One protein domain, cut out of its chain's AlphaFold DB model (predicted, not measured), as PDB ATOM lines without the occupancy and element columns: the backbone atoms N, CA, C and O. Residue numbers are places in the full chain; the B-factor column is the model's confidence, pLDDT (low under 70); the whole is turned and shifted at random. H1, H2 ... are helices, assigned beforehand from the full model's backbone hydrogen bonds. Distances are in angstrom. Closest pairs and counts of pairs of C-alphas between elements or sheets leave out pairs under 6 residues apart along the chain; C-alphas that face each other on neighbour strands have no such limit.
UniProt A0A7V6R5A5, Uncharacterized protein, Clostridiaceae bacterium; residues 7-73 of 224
ATOM      1  N   LYS A   7     190.032 169.358 101.231       62.47
ATOM      2  CA  LYS A   7     191.433 169.310 101.660       62.47
ATOM      3  C   LYS A   7     192.421 169.478 100.495       62.47
ATOM      4  O   LYS A   7     193.446 170.123 100.676       62.47
ATOM      5  N   ILE A   8     192.121 168.920  99.317       64.56
ATOM      6  CA  ILE A   8     192.977 169.009  98.116       64.56
ATOM      7  C   ILE A   8     192.752 170.353  97.411       64.56
ATOM      8  O   ILE A   8     193.718 170.998  96.999       64.56
ATOM      9  N   ASP A   9     191.501 170.812  97.355       61.81
ATOM     10  CA  ASP A   9     191.111 172.094  96.759       61.81
ATOM     11  C   ASP A   9     191.743 173.290  97.507       61.81
ATOM     12  O   ASP A   9     192.213 174.238  96.878       61.81
ATOM     13  N   TRP A  10     191.858 173.218  98.842       63.34
ATOM     14  CA  TRP A  10     192.521 174.243  99.665       63.34
ATOM     15  C   TRP A  10     194.026 174.378  99.391       63.34
ATOM     16  O   TRP A  10     194.567 175.481  99.391       63.34
ATOM     17  N   ILE A  11     194.709 173.250  99.165       71.94
ATOM     18  CA  ILE A  11     196.161 173.207  98.932       71.94
ATOM     19  C   ILE A  11     196.496 173.681  97.513       71.94
ATOM     20  O   ILE A  11     197.504 174.351  97.305       71.94
ATOM     21  N   THR A  12     195.662 173.326  96.535       73.38
ATOM     22  CA  THR A  12     195.957 173.536  95.110       73.38
ATOM     23  C   THR A  12     195.421 174.855  94.557       73.38
ATOM     24  O   THR A  12     195.963 175.356  93.574       73.38
ATOM     25  N   ASN A  13     194.411 175.460  95.189       65.56
ATOM     26  CA  ASN A  13     193.905 176.781  94.822       65.56
ATOM     27  C   ASN A  13     193.435 177.550  96.072       65.56
ATOM     28  O   ASN A  13     192.232 177.612  96.343       65.56
ATOM     29  N   PRO A  14     194.367 178.122  96.859       66.25
ATOM     30  CA  PRO A  14     194.033 178.783  98.111       66.25
ATOM     31  C   PRO A  14     193.243 180.070  97.847       66.25
ATOM     32  O   PRO A  14     193.791 181.157  97.652       66.25
ATOM     33  N   VAL A  15     191.918 179.955  97.861       70.19
ATOM     34  CA  VAL A  15     191.013 181.102  97.892       70.19
ATOM     35  C   VAL A  15     190.877 181.529  99.346       70.19
ATOM     36  O   VAL A  15     190.447 180.745 100.190       70.19
ATOM     37  N   LYS A  16     191.241 182.782  99.647       70.38
ATOM     38  CA  LYS A  16     191.038 183.339 100.991       70.38
ATOM     39  C   LYS A  16     189.558 183.197 101.390       70.38
ATOM     40  O   LYS A  16     188.704 183.503 100.549       70.38
ATOM     41  N   PRO A  17     189.254 182.784 102.635       75.38
ATOM     42  CA  PRO A  17     187.882 182.706 103.117       75.38
ATOM     43  C   PRO A  17     187.184 184.046 102.915       75.38
ATOM     44  O   PRO A  17     187.748 185.107 103.200       75.38
ATOM     45  N   ARG A  18     185.970 184.005 102.381       81.31
ATOM     46  CA  ARG A  18     185.143 185.194 102.169       81.31
ATOM     47  C   ARG A  18     184.217 185.364 103.363       81.31
ATOM     48  O   ARG A  18     183.959 184.415 104.097       81.31
ATOM     49  N   SER A  19     183.638 186.549 103.521       82.25
ATOM     50  CA  SER A  19     182.672 186.820 104.595       82.25
ATOM     51  C   SER A  19     181.536 185.789 104.653       82.25
ATOM     52  O   SER A  19     181.120 185.398 105.734       82.25
ATOM     53  N   ASN A  20     181.088 185.272 103.503       78.25
ATOM     54  CA  ASN A  20     180.052 184.238 103.460       78.25
ATOM     55  C   ASN A  20     180.494 182.899 104.084       78.25
ATOM     56  O   ASN A  20     179.668 182.182 104.640       78.25
ATOM     57  N   ASP A  21     181.781 182.553 104.008       77.50
ATOM     58  CA  ASP A  21     182.305 181.326 104.613       77.50
ATOM     59  C   ASP A  21     182.314 181.445 106.143       77.50
ATOM     60  O   ASP A  21     181.878 180.526 106.835       77.50
ATOM     61  N   PHE A  22     182.707 182.611 106.668       84.38
ATOM     62  CA  PHE A  22     182.638 182.906 108.102       84.38
ATOM     63  C   PHE A  22     181.197 182.922 108.618       84.38
ATOM     64  O   PHE A  22     180.910 182.242 109.597       84.38
ATOM     65  N   ASN A  23     180.271 183.572 107.906       83.75
ATOM     66  CA  ASN A  23     178.852 183.590 108.279       83.75
ATOM     67  C   ASN A  23     178.257 182.172 108.356       83.75
ATOM     68  O   ASN A  23     177.459 181.875 109.244       83.75
ATOM     69  N   ARG A  24     178.651 181.271 107.442       81.81
ATOM     70  CA  ARG A  24     178.226 179.861 107.479       81.81
ATOM     71  C   ARG A  24     178.810 179.124 108.681       81.81
ATOM     72  O   ARG A  24     178.092 178.357 109.313       81.81
ATOM     73  N   ILE A  25     180.084 179.347 109.002       86.06
ATOM     74  CA  ILE A  25     180.728 178.745 110.178       86.06
ATOM     75  C   ILE A  25     180.054 179.233 111.463       86.06
ATOM     76  O   ILE A  25     179.705 178.413 112.305       86.06
ATOM     77  N   GLU A  26     179.812 180.534 111.600       90.62
ATOM     78  CA  GLU A  26     179.133 181.117 112.761       90.62
ATOM     79  C   GLU A  26     177.703 180.588 112.911       90.62
ATOM     80  O   GLU A  26     177.319 180.176 114.006       90.62
ATOM     81  N   GLY A  27     176.946 180.509 111.812       91.19
ATOM     82  CA  GLY A  27     175.609 179.914 111.803       91.19
ATOM     83  C   GLY A  27     175.618 178.439 112.216       91.19
ATOM     84  O   GLY A  27     174.822 178.028 113.058       91.19
ATOM     85  N   ASN A  28     176.564 177.653 111.694       91.25
ATOM     86  CA  ASN A  28     176.730 176.252 112.082       91.25
ATOM     87  C   ASN A  28     177.108 176.113 113.566       91.25
ATOM     88  O   ASN A  28     176.553 175.265 114.259       91.25
ATOM     89  N   ILE A  29     178.020 176.950 114.073       93.56
ATOM     90  CA  ILE A  29     178.415 176.959 115.490       93.56
ATOM     91  C   ILE A  29     177.217 177.302 116.377       93.56
ATOM     92  O   ILE A  29     177.020 176.659 117.406       93.56
ATOM     93  N   LEU A  30     176.409 178.291 115.988       94.62
ATOM     94  CA  LEU A  30     175.204 178.663 116.724       94.62
ATOM     95  C   LEU A  30     174.194 177.510 116.761       94.62
ATOM     96  O   LEU A  30     173.711 177.171 117.841       94.62
ATOM     97  N   SER A  31     173.934 176.875 115.613       93.94
ATOM     98  CA  SER A  31     173.044 175.711 115.513       93.94
ATOM     99  C   SER A  31     173.512 174.568 116.416       93.94
ATOM    100  O   SER A  31     172.722 174.015 117.176       93.94
ATOM    101  N   LEU A  32     174.810 174.249 116.397       95.69
ATOM    102  CA  LEU A  32     175.382 173.191 117.234       95.69
ATOM    103  C   LEU A  32     175.263 173.507 118.727       95.69
ATOM    104  O   LEU A  32     174.920 172.623 119.504       95.69
ATOM    105  N   LYS A  33     175.508 174.757 119.139       94.56
ATOM    106  CA  LYS A  33     175.336 175.171 120.540       94.56
ATOM    107  C   LYS A  33     173.889 175.003 121.001       94.56
ATOM    108  O   LYS A  33     173.664 174.440 122.064       94.56
ATOM    109  N   GLN A  34     172.925 175.437 120.191       94.00
ATOM    110  CA  GLN A  34     171.503 175.289 120.509       94.00
ATOM    111  C   GLN A  34     171.095 173.817 120.632       94.00
ATOM    112  O   GLN A  34     170.412 173.449 121.585       94.00
ATOM    113  N   GLU A  35     171.551 172.961 119.714       96.19
ATOM    114  CA  GLU A  35     171.286 171.523 119.796       96.19
ATOM    115  C   GLU A  35     171.907 170.871 121.034       96.19
ATOM    116  O   GLU A  35     171.283 169.993 121.633       96.19
ATOM    117  N   ILE A  36     173.128 171.261 121.407       93.06
ATOM    118  CA  ILE A  36     173.818 170.723 122.585       93.06
ATOM    119  C   ILE A  36     173.063 171.097 123.861       93.06
ATOM    120  O   ILE A  36     172.786 170.209 124.662       93.06
ATOM    121  N   GLU A  37     172.671 172.363 124.027       91.75
ATOM    122  CA  GLU A  37     171.913 172.807 125.206       91.75
ATOM    123  C   GLU A  37     170.537 172.135 125.289       91.75
ATOM    124  O   GLU A  37     170.139 171.660 126.352       91.75
ATOM    125  N   ALA A  38     169.842 171.990 124.156       93.62
ATOM    126  CA  ALA A  38     168.565 171.280 124.110       93.62
ATOM    127  C   ALA A  38     168.712 169.803 124.522       93.62
ATOM    128  O   ALA A  38     167.939 169.302 125.337       93.62
ATOM    129  N   LYS A  39     169.729 169.102 124.000       95.38
ATOM    130  CA  LYS A  39     170.006 167.699 124.356       95.38
ATOM    131  C   LYS A  39     170.438 167.556 125.817       95.38
ATOM    132  O   LYS A  39     170.024 166.604 126.470       95.38
ATOM    133  N   LYS A  40     171.227 168.498 126.340       95.19
ATOM    134  CA  LYS A  40     171.625 168.536 127.753       95.19
ATOM    135  C   LYS A  40     170.411 168.698 128.669       95.19
ATOM    136  O   LYS A  40     170.313 167.970 129.652       95.19
ATOM    137  N   GLY A  41     169.463 169.566 128.313       94.69
ATOM    138  CA  GLY A  41     168.197 169.721 129.038       94.69
ATOM    139  C   GLY A  41     167.415 168.412 129.142       94.69
ATOM    140  O   GLY A  41     167.067 167.999 130.242       94.69
ATOM    141  N   LEU A  42     167.258 167.692 128.027       96.56
ATOM    142  CA  LEU A  42     166.585 166.385 128.023       96.56
ATOM    143  C   LEU A  42     167.276 165.350 128.927       96.56
ATOM    144  O   LEU A  42     166.603 164.539 129.558       96.56
ATOM    145  N   LEU A  43     168.612 165.360 128.996       95.06
ATOM    146  CA  LEU A  43     169.365 164.474 129.892       95.06
ATOM    147  C   LEU A  43     169.154 164.838 131.366       95.06
ATOM    148  O   LEU A  43     168.938 163.945 132.181       95.06
ATOM    149  N   VAL A  44     169.185 166.130 131.703       95.56
ATOM    150  CA  VAL A  44     168.910 166.628 133.061       95.56
ATOM    151  C   VAL A  44     167.502 166.231 133.503       95.56
ATOM    152  O   VAL A  44     167.345 165.679 134.590       95.56
ATOM    153  N   ASP A  45     166.500 166.418 132.643       94.00
ATOM    154  CA  ASP A  45     165.115 166.024 132.920       94.00
ATOM    155  C   ASP A  45     164.989 164.507 133.137       94.00
ATOM    156  O   ASP A  45     164.325 164.053 134.074       94.00
ATOM    157  N   ALA A  46     165.664 163.701 132.310       90.69
ATOM    158  CA  ALA A  46     165.659 162.246 132.438       90.69
ATOM    159  C   ALA A  46     166.306 161.766 133.749       90.69
ATOM    160  O   ALA A  46     165.748 160.897 134.422       90.69
ATOM    161  N   ILE A  47     167.450 162.342 134.138       90.75
ATOM    162  CA  ILE A  47     168.120 162.040 135.414       90.75
ATOM    163  C   ILE A  47     167.212 162.448 136.581       90.75
ATOM    164  O   ILE A  47     166.944 161.640 137.472       90.75
ATOM    165  N   ASN A  48     166.651 163.658 136.533       89.06
ATOM    166  CA  ASN A  48     165.813 164.192 137.605       89.06
ATOM    167  C   ASN A  48     164.448 163.501 137.731       89.06
ATOM    168  O   ASN A  48     163.872 163.493 138.815       89.06
ATOM    169  N   THR A  49     163.973 162.823 136.680       85.81
ATOM    170  CA  THR A  49     162.806 161.921 136.762       85.81
ATOM    171  C   THR A  49     163.048 160.762 137.736       85.81
ATOM    172  O   THR A  49     162.108 160.243 138.341       85.81
ATOM    173  N   LYS A  50     164.306 160.328 137.892       80.94
ATOM    174  CA  LYS A  50     164.695 159.308 138.873       80.94
ATOM    175  C   LYS A  50     164.993 159.941 140.227       80.94
ATOM    176  O   LYS A  50     164.482 159.453 141.234       80.94
ATOM    177  N   GLN A  51     165.799 161.004 140.244       79.50
ATOM    178  CA  GLN A  51     166.167 161.733 141.455       79.50
ATOM    179  C   GLN A  51     166.743 163.113 141.107       79.50
ATOM    180  O   GLN A  51     167.604 163.204 140.239       79.50
ATOM    181  N   GLU A  52     166.308 164.167 141.805       85.81
ATOM    182  CA  GLU A  52     166.740 165.564 141.602       85.81
ATOM    183  C   GLU A  52     168.219 165.785 141.989       85.81
ATOM    184  O   GLU A  52     168.535 166.289 143.066       85.81
ATOM    185  N   LEU A  53     169.142 165.358 141.126       87.94
ATOM    186  CA  LEU A  53     170.584 165.320 141.400       87.94
ATOM    187  C   LEU A  53     171.392 166.331 140.587       87.94
ATOM    188  O   LEU A  53     172.515 166.656 140.967       87.94
ATOM    189  N   VAL A  54     170.858 166.810 139.462       95.06
ATOM    190  CA  VAL A  54     171.602 167.649 138.513       95.06
ATOM    191  C   VAL A  54     170.775 168.828 138.027       95.06
ATOM    192  O   VAL A  54     169.554 168.862 138.143       95.06
ATOM    193  N   THR A  55     171.451 169.813 137.448       94.81
ATOM    194  CA  THR A  55     170.825 170.980 136.819       94.81
ATOM    195  C   THR A  55     171.397 171.189 135.425       94.81
ATOM    196  O   THR A  55     172.380 170.551 135.045       94.81
ATOM    197  N   ILE A  56     170.827 172.124 134.661       93.06
ATOM    198  CA  ILE A  56     171.373 172.491 133.349       93.06
ATOM    199  C   ILE A  56     172.808 173.029 133.434       93.06
ATOM    200  O   ILE A  56     173.552 172.924 132.467       93.06
ATOM    201  N   GLU A  57     173.234 173.528 134.595       94.19
ATOM    202  CA  GLU A  57     174.600 174.009 134.822       94.19
ATOM    203  C   GLU A  57     175.585 172.879 135.152       94.19
ATOM    204  O   GLU A  57     176.796 173.062 135.033       94.19
ATOM    205  N   SER A  58     175.090 171.688 135.504       94.75
ATOM    206  CA  SER A  58     175.940 170.543 135.825       94.75
ATOM    207  C   SER A  58     176.809 170.145 134.629       94.75
ATOM    208  O   SER A  58     176.393 170.166 133.466       94.75
ATOM    209  N   SER A  59     178.050 169.778 134.909       94.00
ATOM    210  CA  SER A  59     178.983 169.201 133.949       94.00
ATOM    211  C   SER A  59     178.560 167.786 133.534       94.00
ATOM    212  O   SER A  59     177.803 167.105 134.226       94.00
ATOM    213  N   TYR A  60     179.086 167.301 132.405       92.00
ATOM    214  CA  TYR A  60     178.879 165.908 131.981       92.00
ATOM    215  C   TYR A  60     179.434 164.890 132.981       92.00
ATOM    216  O   TYR A  60     178.874 163.804 133.097       92.00
ATOM    217  N   GLN A  61     180.487 165.245 133.724       94.75
ATOM    218  CA  GLN A  61     181.018 164.388 134.782       94.75
ATOM    219  C   GLN A  61     180.034 164.289 135.952       94.75
ATOM    220  O   GLN A  61     179.704 163.184 136.356       94.75
ATOM    221  N   GLU A  62     179.492 165.413 136.430       94.56
ATOM    222  CA  GLU A  62     178.485 165.412 137.505       94.56
ATOM    223  C   GLU A  62     177.213 164.657 137.095       94.56
ATOM    224  O   GLU A  62     176.635 163.938 137.905       94.56
ATOM    225  N   MET A  63     176.805 164.751 135.824       94.88
ATOM    226  CA  MET A  63     175.715 163.929 135.285       94.88
ATOM    227  C   MET A  63     176.052 162.435 135.268       94.88
ATOM    228  O   MET A  63     175.206 161.619 135.628       94.88
ATOM    229  N   ALA A  64     177.272 162.055 134.884       91.50
ATOM    230  CA  ALA A  64     177.709 160.660 134.923       91.50
ATOM    231  C   ALA A  64     177.773 160.121 136.363       91.50
ATOM    232  O   ALA A  64     177.342 158.999 136.627       91.50
ATOM    233  N   ASP A  65     178.249 160.933 137.305       92.44
ATOM    234  CA  ASP A  65     178.302 160.580 138.720       92.44
ATOM    235  C   ASP A  65     176.890 160.438 139.307       92.44
ATOM    236  O   ASP A  65     176.622 159.479 140.030       92.44
ATOM    237  N   ALA A  66     175.950 161.312 138.931       90.06
ATOM    238  CA  ALA A  66     174.541 161.183 139.304       90.06
ATOM    239  C   ALA A  66     173.915 159.880 138.782       90.06
ATOM    240  O   ALA A  66     173.206 159.202 139.525       90.06
ATOM    241  N   ILE A  67     174.218 159.484 137.541       88.69
ATOM    242  CA  ILE A  67     173.790 158.188 136.990       88.69
ATOM    243  C   ILE A  67     174.363 157.031 137.821       88.69
ATOM    244  O   ILE A  67     173.632 156.103 138.162       88.69
ATOM    245  N   ASN A  68     175.639 157.094 138.208       86.69
ATOM    246  CA  ASN A  68     176.247 156.076 139.070       86.69
ATOM    247  C   ASN A  68     175.571 156.006 140.450       86.69
ATOM    248  O   ASN A  68     175.348 154.909 140.957       86.69
ATOM    249  N   ILE A  69     175.209 157.149 141.040       83.00
ATOM    250  CA  ILE A  69     174.477 157.216 142.316       83.00
ATOM    251  C   ILE A  69     173.089 156.581 142.191       83.00
ATOM    252  O   ILE A  69     172.689 155.820 143.073       83.00
ATOM    253  N   ILE A  70     172.366 156.866 141.104       80.56
ATOM    254  CA  ILE A  70     171.055 156.263 140.824       80.56
ATOM    255  C   ILE A  70     171.188 154.742 140.712       80.56
ATOM    256  O   ILE A  70     170.418 154.013 141.329       80.56
ATOM    257  N   ASN A  71     172.205 154.258 140.000       76.12
ATOM    258  CA  ASN A  71     172.434 152.823 139.824       76.12
ATOM    259  C   ASN A  71     172.831 152.107 141.127       76.12
ATOM    260  O   ASN A  71     172.608 150.908 141.257       76.12
ATOM    261  N   GLN A  72     173.417 152.814 142.097       71.31
ATOM    262  CA  GLN A  72     173.793 152.243 143.397       71.31
ATOM    263  C   GLN A  72     172.650 152.223 144.417       71.31
ATOM    264  O   GLN A  72     172.717 151.461 145.382       71.31
ATOM    265  N   ASN A  73     171.618 153.049 144.234       67.25
ATOM    266  CA  ASN A  73     170.484 153.150 145.147       67.25
ATOM    267  C   ASN A  73     169.227 152.588 144.472       67.25
ATOM    268  O   ASN A  73     168.418 153.370 143.963       67.25
TER     269      ASN A  73
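Overview. This is residues 7 to 73 of the 224 residues of an uncharacterized protein of Clostridiaceae bacterium (UniProt A0A7V6R5A5). One long straight helix, H2, makes the length of this domain; after its last residue, Lys 50, a short link of 9 residues folds back along it, and a shorter helix, H3, packs beside the last turns of H2 and runs the same way. The other end is an arm: residues 7 to 36, which are H1, the link after it and residues 19 to 36 of H2, stick out free of the compact part, with little H1 at the far end. The printed part has 67 residues with three named helices, in the order H1, H2, H3, and no named strand; the class is all helix. The whole is extended, with a radius of gyration of the C-alphas of 19.7 A and spans of 60 by 20 by 14 A.

Arrangement. Start at residues 7 to 12, which are H1: it touches no helix. Go on to residues 19 to 50, which are H2: H1 and H2 are apart, with a short link of 6 residues between them. Then look at residues 60 to 72, which are H3, after a short link of 9 residues. H2 and H3 touch, and H2 does so with residues 44 to 50 alone. Their closest C-alphas are those of Ile 47 and Ile 67, 7.0 A apart. Their lines stand at a shallow tilt of 20 degrees, and they run the same way. H1 and H3 are apart. In the backbone of H3, each O i to N i+4 pair is within hydrogen-bond range; in H2 it is 27 of 28 pairs, and in H1 1 of 2.

Along the chain. Find C-alpha 7 at (191.433, 169.310, 101.660); from there H1 runs through 6 residues to Thr 12. Next find C-alpha 19 at (182.672, 186.820, 104.595), where H2 begins; its 32 residues run to Lys 50, 47.5 A from first to last C-alpha. H3 begins at Tyr 60 and covers 18.5 A in 13 residues, to C-alpha 72 at (173.793, 152.243, 143.397).

Size, cuts and confidence. Look for the two C-alphas farthest apart at Asn 13 and Asn 73, 60.3 A from each other. Without residues 7 to 36, which stand free, the body has 37 residues and spans 28 by 18 by 12 A, with a radius of gyration of 9.0 A. The printed part has no cut, and neither link between the helices is long. In the B-factor column the mean pLDDT of the printed part is 85.7; the model's confidence is under 70 at residues 7 to 10, 13 to 14 and 73.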